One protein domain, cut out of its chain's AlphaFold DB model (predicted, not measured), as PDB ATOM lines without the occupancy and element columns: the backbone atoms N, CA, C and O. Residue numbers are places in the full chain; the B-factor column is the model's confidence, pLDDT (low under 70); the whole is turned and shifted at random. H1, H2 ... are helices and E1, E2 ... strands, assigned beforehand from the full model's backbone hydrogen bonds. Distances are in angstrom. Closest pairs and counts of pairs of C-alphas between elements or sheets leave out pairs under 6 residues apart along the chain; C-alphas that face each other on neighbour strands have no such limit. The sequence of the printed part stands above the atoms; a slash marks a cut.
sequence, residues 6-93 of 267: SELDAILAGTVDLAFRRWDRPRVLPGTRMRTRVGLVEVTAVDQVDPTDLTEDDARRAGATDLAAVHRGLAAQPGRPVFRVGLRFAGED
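What this domain is: This is residues 6 to 93 of the 267 residues of an uncharacterized protein of Geodermatophilaceae bacterium NBWT11 (UniProt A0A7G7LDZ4). A strongly twisted sheet of four strands, curled like part of a barrel, has the short helices H1 and H2 over one face, set apart from each other. H1 packs near the end of E4, while H2 and H3 sit together at the edge strand E1, with H3 only grazing the sheet. The printed part has 88 residues, with three named helices and four named strands in the order H1 E1 E2 E3 H2 H3 E4. The sheet runs E1 E4 E3 E2, antiparallel throughout, and the class is mixed, helices and strands. The whole is compact, with a radius of gyration of the C-alphas of 12.7 A, and spans 36 by 27 by 17 A.

How they stand to each other: H1, residues 6 to 12, is on the sheet at a height over the sheet of 7.5 A. It lies, only just, over E4, residues 82 to 89, on which 3 of its C-alphas fall, and runs slantwise at 42 degrees on the local plane. Their closest C-alphas, Leu 12 and Phe 89, are 5.5 A apart. E1, residues 18 to 22, is an edge strand antiparallel to E4 at 147 degrees, with N 19 and O 85 at 2.9 A. E2, residues 33 to 36, is the other edge strand and forms a hairpin with E3, residues 39 to 49, where N 34 and O 41 are 2.8 A apart. E3 is also antiparallel to E4, at 154 degrees, with N 44 and O 86 at 2.9 A. H2, residues 56 to 61, is on the same face as H1 and over E1; the closest C-alphas of H2 and E1, those of Arg 61 and Leu 18, are 5.5 A apart. H3, residues 67 to 74, touches H2 at a steep tilt of 64 degrees, the same way, with the C-alphas of Leu 67 and Ala 59 closest at 5.1 A. H3 only grazes the sheet, with residues 70 to 74. H1 is apart from H2 and H3. In H1, H2 and H3 every O i to N i+4 pair is within hydrogen-bond range.

Where its parts are: H1 begins at C-alpha 6, (84.820, 10.410, -28.477), and is 9.8 A long. E1 measures 13.7 A, E2 9.4 A, and E3, the longest strand, 28.1 A from C-alpha 39 at (85.118, 7.623, -42.026). H2 is 8.6 A and H3 10.8 A long. E4 measures 22.7 A and ends at C-alpha 89, (79.651, 12.737, -40.950).

The domain as a whole: The two C-alphas farthest apart, those of Gly 79 and Glu 92, are 37.3 A apart. The printed part has no cut and no long link. The mean pLDDT of the printed part is 94.9, and no printed residue is under 70.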
ATOM      1  N   SER A   6      86.191  10.258 -28.985       89.38
ATOM      2  CA  SER A   6      84.820  10.410 -28.477       89.38
ATOM      3  C   SER A   6      84.023  11.449 -29.266       89.38
ATOM      4  O   SER A   6      82.883  11.185 -29.630       89.38
ATOM      5  N   GLU A   7      84.631  12.591 -29.613       93.75
ATOM      6  CA  GLU A   7      84.003  13.581 -30.504       93.75
ATOM      7  C   GLU A   7      83.684  12.962 -31.877       93.75
ATOM      8  O   GLU A   7      82.635  13.236 -32.447       93.75
ATOM      9  N   LEU A   8      84.553  12.093 -32.411       95.56
ATOM     10  CA  LEU A   8      84.290  11.408 -33.682       95.56
ATOM     11  C   LEU A   8      83.102  10.439 -33.607       95.56
ATOM     12  O   LEU A   8      82.326  10.391 -34.559       95.56
ATOM     13  N   ASP A   9      82.952   9.687 -32.512       93.31
ATOM     14  CA  ASP A   9      81.778   8.819 -32.321       93.31
ATOM     15  C   ASP A   9      80.497   9.651 -32.193       93.31
ATOM     16  O   ASP A   9      79.480   9.308 -32.787       93.31
ATOM     17  N   ALA A  10      80.560  10.786 -31.492       95.38
ATOM     18  CA  ALA A  10      79.430  11.699 -31.350       95.38
ATOM     19  C   ALA A  10      79.041  12.378 -32.681       95.38
ATOM     20  O   ALA A  10      77.856  12.536 -32.970       95.38
ATOM     21  N   ILE A  11      80.016  12.723 -33.532       97.12
ATOM     22  CA  ILE A  11      79.759  13.217 -34.898       97.12
ATOM     23  C   ILE A  11      79.115  12.129 -35.761       97.12
ATOM     24  O   ILE A  11      78.197  12.418 -36.526       97.12
ATOM     25  N   LEU A  12      79.580  10.879 -35.650       95.81
ATOM     26  CA  LEU A  12      78.978   9.746 -36.357       95.81
ATOM     27  C   LEU A  12      77.525   9.515 -35.911       95.81
ATOM     28  O   LEU A  12      76.667   9.274 -36.755       95.81
ATOM     29  N   ALA A  13      77.253   9.633 -34.611       94.50
ATOM     30  CA  ALA A  13      75.912   9.537 -34.039       94.50
ATOM     31  C   ALA A  13      75.018  10.757 -34.346       94.50
ATOM     32  O   ALA A  13      73.822  10.720 -34.070       94.50
ATOM     33  N   GLY A  14      75.581  11.840 -34.896       95.12
ATOM     34  CA  GLY A  14      74.860  13.082 -35.184       95.12
ATOM     35  C   GLY A  14      74.536  13.929 -33.949       95.12
ATOM     36  O   GLY A  14      73.758  14.872 -34.052       95.12
ATOM     37  N   THR A  15      75.113  13.618 -32.786       96.06
ATOM     38  CA  THR A  15      74.883  14.364 -31.538       96.06
ATOM     39  C   THR A  15      75.833  15.549 -31.367       96.06
ATOM     40  O   THR A  15      75.577  16.419 -30.542       96.06
ATOM     41  N   VAL A  16      76.935  15.578 -32.125       97.50
ATOM     42  CA  VAL A  16      77.917  16.671 -32.161       97.50
ATOM     43  C   VAL A  16      78.124  17.112 -33.603       97.50
ATOM     44  O   VAL A  16      78.398  16.289 -34.475       97.50
ATOM     45  N   ASP A  17      78.035  18.414 -33.848       98.25
ATOM     46  CA  ASP A  17      78.196  19.019 -35.173       98.25
ATOM     47  C   ASP A  17      78.994  20.333 -35.152       98.25
ATOM     48  O   ASP A  17      79.192  20.949 -36.201       98.25
ATOM     49  N   LEU A  18      79.508  20.753 -33.992       98.00
ATOM     50  CA  LEU A  18      80.357  21.935 -33.850       98.00
ATOM     51  C   LEU A  18      81.726  21.597 -33.254       98.00
ATOM     52  O   LEU A  18      81.899  20.672 -32.465       98.00
ATOM     53  N   ALA A  19      82.721  22.406 -33.598       96.75
ATOM     54  CA  ALA A  19      83.981  22.485 -32.878       96.75
ATOM     55  C   ALA A  19      84.440  23.942 -32.779       96.75
ATOM     56  O   ALA A  19      84.434  24.674 -33.765       96.75
ATOM     57  N   PHE A  20      84.919  24.342 -31.602       95.75
ATOM     58  CA  PHE A  20      85.478  25.677 -31.377       95.75
ATOM     59  C   PHE A  20      87.001  25.625 -31.344       95.75
ATOM     60  O   PHE A  20      87.589  24.763 -30.681       95.75
ATOM     61  N   ARG A  21      87.671  26.508 -32.091       94.38
ATOM     62  CA  ARG A  21      89.138  26.522 -32.202       94.38
ATOM     63  C   ARG A  21      89.681  27.947 -32.225       94.38
ATOM     64  O   ARG A  21      89.121  28.807 -32.891       94.38
ATOM     65  N   ARG A  22      90.826  28.170 -31.572       93.88
ATOM     66  CA  ARG A  22      91.596  29.415 -31.707       93.88
ATOM     67  C   ARG A  22      92.685  29.295 -32.756       93.88
ATOM     68  O   ARG A  22      93.581  28.460 -32.614       93.88
ATOM     69  N   TRP A  23      92.641  30.148 -33.774       94.50
ATOM     70  CA  TRP A  23      93.645  30.221 -34.839       94.50
ATOM     71  C   TRP A  23      93.917  31.678 -35.225       94.50
ATOM     72  O   TRP A  23      93.031  32.508 -35.109       94.50
ATOM     73  N   ASP A  24      95.110  31.986 -35.745       93.38
ATOM     74  CA  ASP A  24      95.381  33.314 -36.335       93.38
ATOM     75  C   ASP A  24      94.577  33.550 -37.630       93.38
ATOM     76  O   ASP A  24      94.349  34.680 -38.038       93.38
ATOM     77  N   ARG A  25      94.183  32.463 -38.303       93.12
ATOM     78  CA  ARG A  25      93.399  32.435 -39.544       93.12
ATOM     79  C   ARG A  25      92.715  31.073 -39.709       93.12
ATOM     80  O   ARG A  25      93.230  30.094 -39.148       93.12
ATOM     81  N   PRO A  26      91.644  30.950 -40.516       93.06
ATOM     82  CA  PRO A  26      91.034  29.660 -40.825       93.06
ATOM     83  C   PRO A  26      92.074  28.617 -41.266       93.06
ATOM     84  O   PRO A  26      92.927  28.878 -42.121       93.06
ATOM     85  N   ARG A  27      92.036  27.427 -40.651       93.81
ATOM     86  CA  ARG A  27      92.935  26.298 -40.977       93.81
ATOM     87  C   ARG A  27      92.271  25.197 -41.800       93.81
ATOM     88  O   ARG A  27      92.940  24.237 -42.178       93.81
ATOM     89  N   VAL A  28      90.972  25.319 -42.028       94.75
ATOM     90  CA  VAL A  28      90.143  24.442 -42.855       94.75
ATOM     91  C   VAL A  28      89.144  25.315 -43.606       94.75
ATOM     92  O   VAL A  28      88.886  26.442 -43.184       94.75
ATOM     93  N   LEU A  29      88.612  24.800 -44.709       96.25
ATOM     94  CA  LEU A  29      87.598  25.477 -45.515       96.25
ATOM     95  C   LEU A  29      86.297  24.669 -45.507       96.25
ATOM     96  O   LEU A  29      86.374  23.435 -45.444       96.25
ATOM     97  N   PRO A  30      85.125  25.312 -45.632       97.94
ATOM     98  CA  PRO A  30      83.889  24.612 -45.962       97.94
ATOM     99  C   PRO A  30      84.073  23.679 -47.171       97.94
ATOM    100  O   PRO A  30      84.811  23.987 -48.107       97.94
ATOM    101  N   GLY A  31      83.467  22.495 -47.114       96.56
ATOM    102  CA  GLY A  31      83.644  21.412 -48.086       96.56
ATOM    103  C   GLY A  31      84.898  20.552 -47.875       96.56
ATOM    104  O   GLY A  31      85.044  19.512 -48.521       96.56
ATOM    105  N   THR A  32      85.805  20.918 -46.958       96.69
ATOM    106  CA  THR A  32      86.979  20.086 -46.642       96.69
ATOM    107  C   THR A  32      86.531  18.748 -46.057       96.69
ATOM    108  O   THR A  32      85.890  18.715 -45.009       96.69
ATOM    109  N   ARG A  33      86.940  17.633 -46.675       95.88
ATOM    110  CA  ARG A  33      86.687  16.276 -46.167       95.88
ATOM    111  C   ARG A  33      87.938  15.671 -45.548       95.88
ATOM    112  O   ARG A  33      88.936  15.422 -46.226       95.88
ATOM    113  N   MET A  34      87.875  15.407 -44.250       94.81
ATOM    114  CA  MET A  34      88.958  14.812 -43.476       94.81
ATOM    115  C   MET A  34      88.719  13.314 -43.307       94.81
ATOM    116  O   MET A  34      87.645  12.890 -42.889       94.81
ATOM    117  N   ARG A  35      89.743  12.505 -43.588       92.25
ATOM    118  CA  ARG A  35      89.726  11.070 -43.274       92.25
ATOM    119  C   ARG A  35      90.005  10.878 -41.790       92.25
ATOM    120  O   ARG A  35      91.034  11.331 -41.290       92.25
ATOM    121  N   THR A  36      89.105  10.187 -41.110       92.94
ATOM    122  CA  THR A  36      89.157   9.908 -39.672       92.94
ATOM    123  C   THR A  36      88.957   8.412 -39.426       92.94
ATOM    124  O   THR A  36      88.790   7.639 -40.371       92.94
ATOM    125  N   ARG A  37      88.968   7.979 -38.159       87.44
ATOM    126  CA  ARG A  37      88.700   6.571 -37.825       87.44
ATOM    127  C   ARG A  37      87.246   6.146 -38.059       87.44
ATOM    128  O   ARG A  37      87.013   4.960 -38.224       87.44
ATOM    129  N   VAL A  38      86.300   7.091 -38.053       89.75
ATOM    130  CA  VAL A  38      84.865   6.818 -38.262       89.75
ATOM    131  C   VAL A  38      84.451   6.964 -39.730       89.75
ATOM    132  O   VAL A  38      83.298   6.750 -40.062       89.75
ATOM    133  N   GLY A  39      85.385   7.319 -40.620       93.12
ATOM    134  CA  GLY A  39      85.118   7.623 -42.026       93.12
ATOM    135  C   GLY A  39      85.471   9.068 -42.369       93.12
ATOM    136  O   GLY A  39      86.431   9.633 -41.833       93.12
ATOM    137  N   LEU A  40      84.728   9.664 -43.294       96.25
ATOM    138  CA  LEU A  40      84.891  11.055 -43.686       96.25
ATOM    139  C   LEU A  40      84.103  11.972 -42.752       96.25
ATOM    140  O   LEU A  40      82.912  11.778 -42.531       96.25
ATOM    141  N   VAL A  41      84.770  13.011 -42.256       97.50
ATOM    142  CA  VAL A  41      84.126  14.155 -41.602       97.50
ATOM    143  C   VAL A  41      84.291  15.361 -42.514       97.50
ATOM    144  O   VAL A  41      85.411  15.686 -42.919       97.50
ATOM    145  N   GLU A  42      83.184  16.001 -42.865       97.88
ATOM    146  CA  GLU A  42      83.165  17.206 -43.688       97.88
ATOM    147  C   GLU A  42      83.056  18.446 -42.809       97.88
ATOM    148  O   GLU A  42      82.285  18.473 -41.852       97.88
ATOM    149  N   VAL A  43      83.829  19.471 -43.157       98.25
ATOM    150  CA  VAL A  43      83.680  20.819 -42.615       98.25
ATOM    151  C   VAL A  43      82.561  21.515 -43.378       98.25
ATOM    152  O   VAL A  43      82.683  21.706 -44.586       98.25
ATOM    153  N   THR A  44      81.483  21.889 -42.700       98.38
ATOM    154  CA  THR A  44      80.304  22.513 -43.325       98.38
ATOM    155  C   THR A  44      80.343  24.036 -43.270       98.38
ATOM    156  O   THR A  44      79.883  24.682 -44.203       98.38
ATOM    157  N   ALA A  45      80.933  24.605 -42.217       98.06
ATOM    158  CA  ALA A  45      81.044  26.046 -42.003       98.06
ATOM    159  C   ALA A  45      82.310  26.380 -41.202       98.06
ATOM    160  O   ALA A  45      82.821  25.532 -40.463       98.06
ATOM    161  N   VAL A  46      82.828  27.599 -41.364       98.06
ATOM    162  CA  VAL A  46      83.954  28.128 -40.584       98.06
ATOM    163  C   VAL A  46      83.735  29.621 -40.381       98.06
ATOM    164  O   VAL A  46      84.081  30.418 -41.251       98.06
ATOM    165  N   ASP A  47      83.211  29.983 -39.217       97.62
ATOM    166  CA  ASP A  47      82.823  31.357 -38.902       97.62
ATOM    167  C   ASP A  47      83.661  31.876 -37.737       97.62
ATOM    168  O   ASP A  47      83.853  31.178 -36.739       97.62
ATOM    169  N   GLN A  48      84.188  33.093 -37.854       97.31
ATOM    170  CA  GLN A  48      84.802  33.767 -36.714       97.31
ATOM    171  C   GLN A  48      83.692  34.259 -35.782       97.31
ATOM    172  O   GLN A  48      82.752  34.901 -36.241       97.31
ATOM    173  N   VAL A  49      83.801  33.962 -34.489       97.31
ATOM    174  CA  VAL A  49      82.783  34.298 -33.482       97.31
ATOM    175  C   VAL A  49      83.420  34.970 -32.273       97.31
ATOM    176  O   VAL A  49      84.583  34.693 -31.954       97.31
ATOM    177  N   ASP A  50      82.664  35.826 -31.587       95.31
ATOM    178  CA  ASP A  50      83.062  36.289 -30.262       95.31
ATOM    179  C   ASP A  50      82.838  35.149 -29.252       95.31
ATOM    180  O   ASP A  50      81.738  34.587 -29.198       95.31
ATOM    181  N   PRO A  51      83.852  34.739 -28.466       93.25
ATOM    182  CA  PRO A  51      83.640  33.776 -27.393       93.25
ATOM    183  C   PRO A  51      82.543  34.187 -26.402       93.25
ATOM    184  O   PRO A  51      81.965  33.286 -25.805       93.25
ATOM    185  N   THR A  52      82.251  35.478 -26.197       93.94
ATOM    186  CA  THR A  52      81.193  35.913 -25.261       93.94
ATOM    187  C   THR A  52      79.782  35.601 -25.747       93.94
ATOM    188  O   THR A  52      78.872  35.535 -24.926       93.94
ATOM    189  N   ASP A  53      79.607  35.370 -27.049       95.81
ATOM    190  CA  ASP A  53      78.305  35.087 -27.666       95.81
ATOM    191  C   ASP A  53      77.981  33.584 -27.695       95.81
ATOM    192  O   ASP A  53      76.957  33.163 -28.237       95.81
ATOM    193  N   LEU A  54      78.872  32.745 -27.158       97.06
ATOM    194  CA  LEU A  54      78.667  31.303 -27.110       97.06
ATOM    195  C   LEU A  54      77.591  30.936 -26.088       97.06
ATOM    196  O   LEU A  54      77.527  31.479 -24.988       97.06
ATOM    197  N   THR A  55      76.762  29.967 -26.457       98.00
ATOM    198  CA  THR A  55      75.599  29.541 -25.674       98.00
ATOM    199  C   THR A  55      75.766  28.132 -25.103       98.00
ATOM    200  O   THR A  55      76.636  27.365 -25.515       98.00
ATOM    201  N   GLU A  56      74.879  27.736 -24.187       97.88
ATOM    202  CA  GLU A  56      74.796  26.335 -23.746       97.88
ATOM    203  C   GLU A  56      74.420  25.383 -24.896       97.88
ATOM    204  O   GLU A  56      74.856  24.231 -24.926       97.88
ATOM    205  N   ASP A  57      73.662  25.861 -25.891       97.75
ATOM    206  CA  ASP A  57      73.375  25.071 -27.092       97.75
ATOM    207  C   ASP A  57      74.647  24.793 -27.901       97.75
ATOM    208  O   ASP A  57      74.885  23.663 -28.328       97.75
ATOM    209  N   ASP A  58      75.508  25.802 -28.044       97.88
ATOM    210  CA  ASP A  58      76.811  25.652 -28.689       97.88
ATOM    211  C   ASP A  58      77.697  24.640 -27.956       97.88
ATOM    212  O   ASP A  58      78.363  23.820 -28.593       97.88
ATOM    213  N   ALA A  59      77.684  24.667 -26.621       96.94
ATOM    214  CA  ALA A  59      78.411  23.710 -25.797       96.94
ATOM    215  C   ALA A  59      77.920  22.277 -26.030       96.94
ATOM    216  O   ALA A  59      78.726  21.394 -26.339       96.94
ATOM    217  N   ARG A  60      76.599  22.067 -25.988       96.81
ATOM    218  CA  ARG A  60      75.961  20.776 -26.277       96.81
ATOM    219  C   ARG A  60      76.336  20.260 -27.669       96.81
ATOM    220  O   ARG A  60      76.776  19.121 -27.805       96.81
ATOM    221  N   ARG A  61      76.223  21.109 -28.693       97.75
ATOM    222  CA  ARG A  61      76.550  20.788 -30.094       97.75
ATOM    223  C   ARG A  61      78.037  20.545 -30.344       97.75
ATOM    224  O   ARG A  61      78.388  19.876 -31.315       97.75
ATOM    225  N   ALA A  62      78.909  21.052 -29.473       96.50
ATOM    226  CA  ALA A  62      80.340  20.761 -29.469       96.50
ATOM    227  C   ALA A  62      80.725  19.550 -28.598       96.50
ATOM    228  O   ALA A  62      81.908  19.215 -28.509       96.50
ATOM    229  N   GLY A  63      79.756  18.896 -27.948       95.06
ATOM    230  CA  GLY A  63      79.996  17.757 -27.061       95.06
ATOM    231  C   GLY A  63      80.664  18.136 -25.738       95.06
ATOM    232  O   GLY A  63      81.270  17.283 -25.089       95.06
ATOM    233  N   ALA A  64      80.601  19.412 -25.353       94.69
ATOM    234  CA  ALA A  64      81.082  19.893 -24.067       94.69
ATOM    235  C   ALA A  64      80.035  19.636 -22.972       94.69
ATOM    236  O   ALA A  64      78.838  19.578 -23.245       94.69
ATOM    237  N   THR A  65      80.485  19.489 -21.722       94.94
ATOM    238  CA  THR A  65      79.582  19.281 -20.576       94.94
ATOM    239  C   THR A  65      78.757  20.521 -20.246       94.94
ATOM    240  O   THR A  65      77.634  20.394 -19.776       94.94
ATOM    241  N   ASP A  66      79.338  21.699 -20.467       96.62
ATOM    242  CA  ASP A  66      78.771  23.014 -20.185       96.62
ATOM    243  C   ASP A  66      79.520  24.090 -20.993       96.62
ATOM    244  O   ASP A  66      80.612  23.850 -21.534       96.62
ATOM    245  N   LEU A  67      78.960  25.299 -21.058       96.88
ATOM    246  CA  LEU A  67      79.604  26.453 -21.688       96.88
ATOM    247  C   LEU A  67      80.981  26.769 -21.074       96.88
ATOM    248  O   LEU A  67      81.939  27.092 -21.786       96.88
ATOM    249  N   ALA A  68      81.135  26.599 -19.758       96.31
ATOM    250  CA  ALA A  68      82.406  26.827 -19.075       96.31
ATOM    251  C   ALA A  68      83.530  25.906 -19.599       96.31
ATOM    252  O   ALA A  68      84.685  26.327 -19.693       96.31
ATOM    253  N   ALA A  69      83.221  24.669 -19.989       94.44
ATOM    254  CA  ALA A  69      84.156  23.723 -20.586       94.44
ATOM    255  C   ALA A  69      84.626  24.185 -21.967       94.44
ATOM    256  O   ALA A  69      85.819  24.066 -22.268       94.44
ATOM    257  N   VAL A  70      83.735  24.773 -22.773       94.88
ATOM    258  CA  VAL A  70      84.104  25.387 -24.058       94.88
ATOM    259  C   VAL A  70      85.094  26.528 -23.826       94.88
ATOM    260  O   VAL A  70      86.168  26.544 -24.432       94.88
ATOM    261  N   HIS A  71      84.799  27.432 -22.888       95.00
ATOM    262  CA  HIS A  71      85.702  28.533 -22.548       95.00
ATOM    263  C   HIS A  71      87.058  28.050 -22.027       95.00
ATOM    264  O   HIS A  71      88.090  28.559 -22.467       95.00
ATOM    265  N   ARG A  72      87.087  27.031 -21.155       94.00
ATOM    266  CA  ARG A  72      88.341  26.402 -20.697       94.00
ATOM    267  C   ARG A  72      89.151  25.856 -21.875       94.00
ATOM    268  O   ARG A  72      90.356  26.092 -21.945       94.00
ATOM    269  N   GLY A  73      88.501  25.185 -22.827       89.69
ATOM    270  CA  GLY A  73      89.144  24.684 -24.047       89.69
ATOM    271  C   GLY A  73      89.705  25.790 -24.950       89.69
ATOM    272  O   GLY A  73      90.707  25.585 -25.637       89.69
ATOM    273  N   LEU A  74      89.096  26.978 -24.917       92.50
ATOM    274  CA  LEU A  74      89.531  28.169 -25.649       92.50
ATOM    275  C   LEU A  74      90.508  29.056 -24.864       92.50
ATOM    276  O   LEU A  74      90.969  30.053 -25.413       92.50
ATOM    277  N   ALA A  75      90.853  28.743 -23.614       89.06
ATOM    278  CA  ALA A  75      91.703  29.609 -22.790       89.06
ATOM    279  C   ALA A  75      93.149  29.717 -23.315       89.06
ATOM    280  O   ALA A  75      93.840  30.709 -23.079       89.06
ATOM    281  N   ALA A  76      93.619  28.711 -24.059       84.81
ATOM    282  CA  ALA A  76      94.949  28.731 -24.653       84.81
ATOM    283  C   ALA A  76      95.039  29.771 -25.785       84.81
ATOM    284  O   ALA A  76      94.285  29.699 -26.750       84.81
ATOM    285  N   GLN A  77      96.032  30.668 -25.714       82.56
ATOM    286  CA  GLN A  77      96.322  31.706 -26.723       82.56
ATOM    287  C   GLN A  77      95.180  32.731 -26.891       82.56
ATOM    288  O   GLN A  77      94.602  32.845 -27.974       82.56
ATOM    289  N   PRO A  78      94.867  33.515 -25.842       84.38
ATOM    290  CA  PRO A  78      93.688  34.387 -25.802       84.38
ATOM    291  C   PRO A  78      93.674  35.483 -26.880       84.38
ATOM    292  O   PRO A  78      92.599  35.921 -27.274       84.38
ATOM    293  N   GLY A  79      94.839  35.885 -27.402       86.81
ATOM    294  CA  GLY A  79      94.947  36.894 -28.464       86.81
ATOM    295  C   GLY A  79      94.549  36.418 -29.867       86.81
ATOM    296  O   GLY A  79      94.550  37.215 -30.797       86.81
ATOM    297  N   ARG A  80      94.236  35.128 -30.055       93.50
ATOM    298  CA  ARG A  80      93.842  34.574 -31.361       93.50
ATOM    299  C   ARG A  80      92.327  34.564 -31.538       93.50
ATOM    300  O   ARG A  80      91.655  34.133 -30.604       93.50
ATOM    301  N   PRO A  81      91.784  34.906 -32.718       95.94
ATOM    302  CA  PRO A  81      90.361  34.750 -33.009       95.94
ATOM    303  C   PRO A  81      89.820  33.345 -32.712       95.94
ATOM    304  O   PRO A  81      90.522  32.341 -32.888       95.94
ATOM    305  N   VAL A  82      88.556  33.278 -32.284       96.69
ATOM    306  CA  VAL A  82      87.809  32.026 -32.116       96.69
ATOM    307  C   VAL A  82      87.028  31.745 -33.395       96.69
ATOM    308  O   VAL A  82      86.338  32.615 -33.915       96.69
ATOM    309  N   PHE A  83      87.128  30.514 -33.884       97.38
ATOM    310  CA  PHE A  83      86.357  30.014 -35.011       97.38
ATOM    311  C   PHE A  83      85.388  28.931 -34.546       97.38
ATOM    312  O   PHE A  83      85.800  27.962 -33.897       97.38
ATOM    313  N   ARG A  84      84.117  29.088 -34.921       97.75
ATOM    314  CA  ARG A  84      83.075  28.063 -34.891       97.75
ATOM    315  C   ARG A  84      83.173  27.257 -36.182       97.75
ATOM    316  O   ARG A  84      83.064  27.801 -37.275       97.75
ATOM    317  N   VAL A  85      83.422  25.961 -36.058       98.25
ATOM    318  CA  VAL A  85      83.587  25.048 -37.191       98.25
ATOM    319  C   VAL A  85      82.413  24.085 -37.209       98.25
ATOM    320  O   VAL A  85      82.267  23.293 -36.281       98.25
ATOM    321  N   GLY A  86      81.605  24.135 -38.265       98.25
ATOM    322  CA  GLY A  86      80.554  23.154 -38.516       98.25
ATOM    323  C   GLY A  86      81.138  21.844 -39.040       98.25
ATOM    324  O   GLY A  86      82.043  21.850 -39.881       98.25
ATOM    325  N   LEU A  87      80.636  20.721 -38.538       98.31
ATOM    326  CA  LEU A  87      81.110  19.375 -38.832       98.31
ATOM    327  C   LEU A  87      79.931  18.443 -39.081       98.31
ATOM    328  O   LEU A  87      78.905  18.522 -38.418       98.31
ATOM    329  N   ARG A  88      80.098  17.502 -40.006       97.56
ATOM    330  CA  ARG A  88      79.159  16.388 -40.167       97.56
ATOM    331  C   ARG A  88      79.868  15.125 -40.611       97.56
ATOM    332  O   ARG A  88      80.892  15.185 -41.299       97.56
ATOM    333  N   PHE A  89      79.281  13.980 -40.292       97.69
ATOM    334  CA  PHE A  89      79.651  12.737 -40.950       97.69
ATOM    335  C   PHE A  89      79.322  12.818 -42.451       97.69
ATOM    336  O   PHE A  89      78.252  13.273 -42.858       97.69
ATOM    337  N   ALA A  90      80.276  12.416 -43.287       96.44
ATOM    338  CA  ALA A  90      80.218  12.548 -44.742       96.44
ATOM    339  C   ALA A  90      80.372  11.202 -45.467       96.44
ATOM    340  O   ALA A  90      80.698  11.171 -46.654       96.44
ATOM    341  N   GLY A  91      80.133  10.100 -44.755       93.81
ATOM    342  CA  GLY A  91      80.186   8.743 -45.285       93.81
ATOM    343  C   GLY A  91      81.470   7.997 -44.932       93.81
ATOM    344  O   GLY A  91      82.390   8.519 -44.302       93.81
ATOM    345  N   GLU A  92      81.522   6.732 -45.332       91.00
ATOM    346  CA  GLU A  92      82.663   5.856 -45.076       91.00
ATOM    347  C   GLU A  92      83.944   6.347 -45.783       91.00
ATOM    348  O   GLU A  92      83.886   7.041 -46.798       91.00
ATOM    349  N   ASP A  93      85.127   5.966 -45.279       90.00
ATOM    350  CA  ASP A  93      86.381   6.160 -46.019       90.00
ATOM    351  C   ASP A  93      86.285   5.447 -47.386       90.00
ATOM    352  O   ASP A  93      86.191   4.217 -47.420       90.00
TER     353      ASP A  93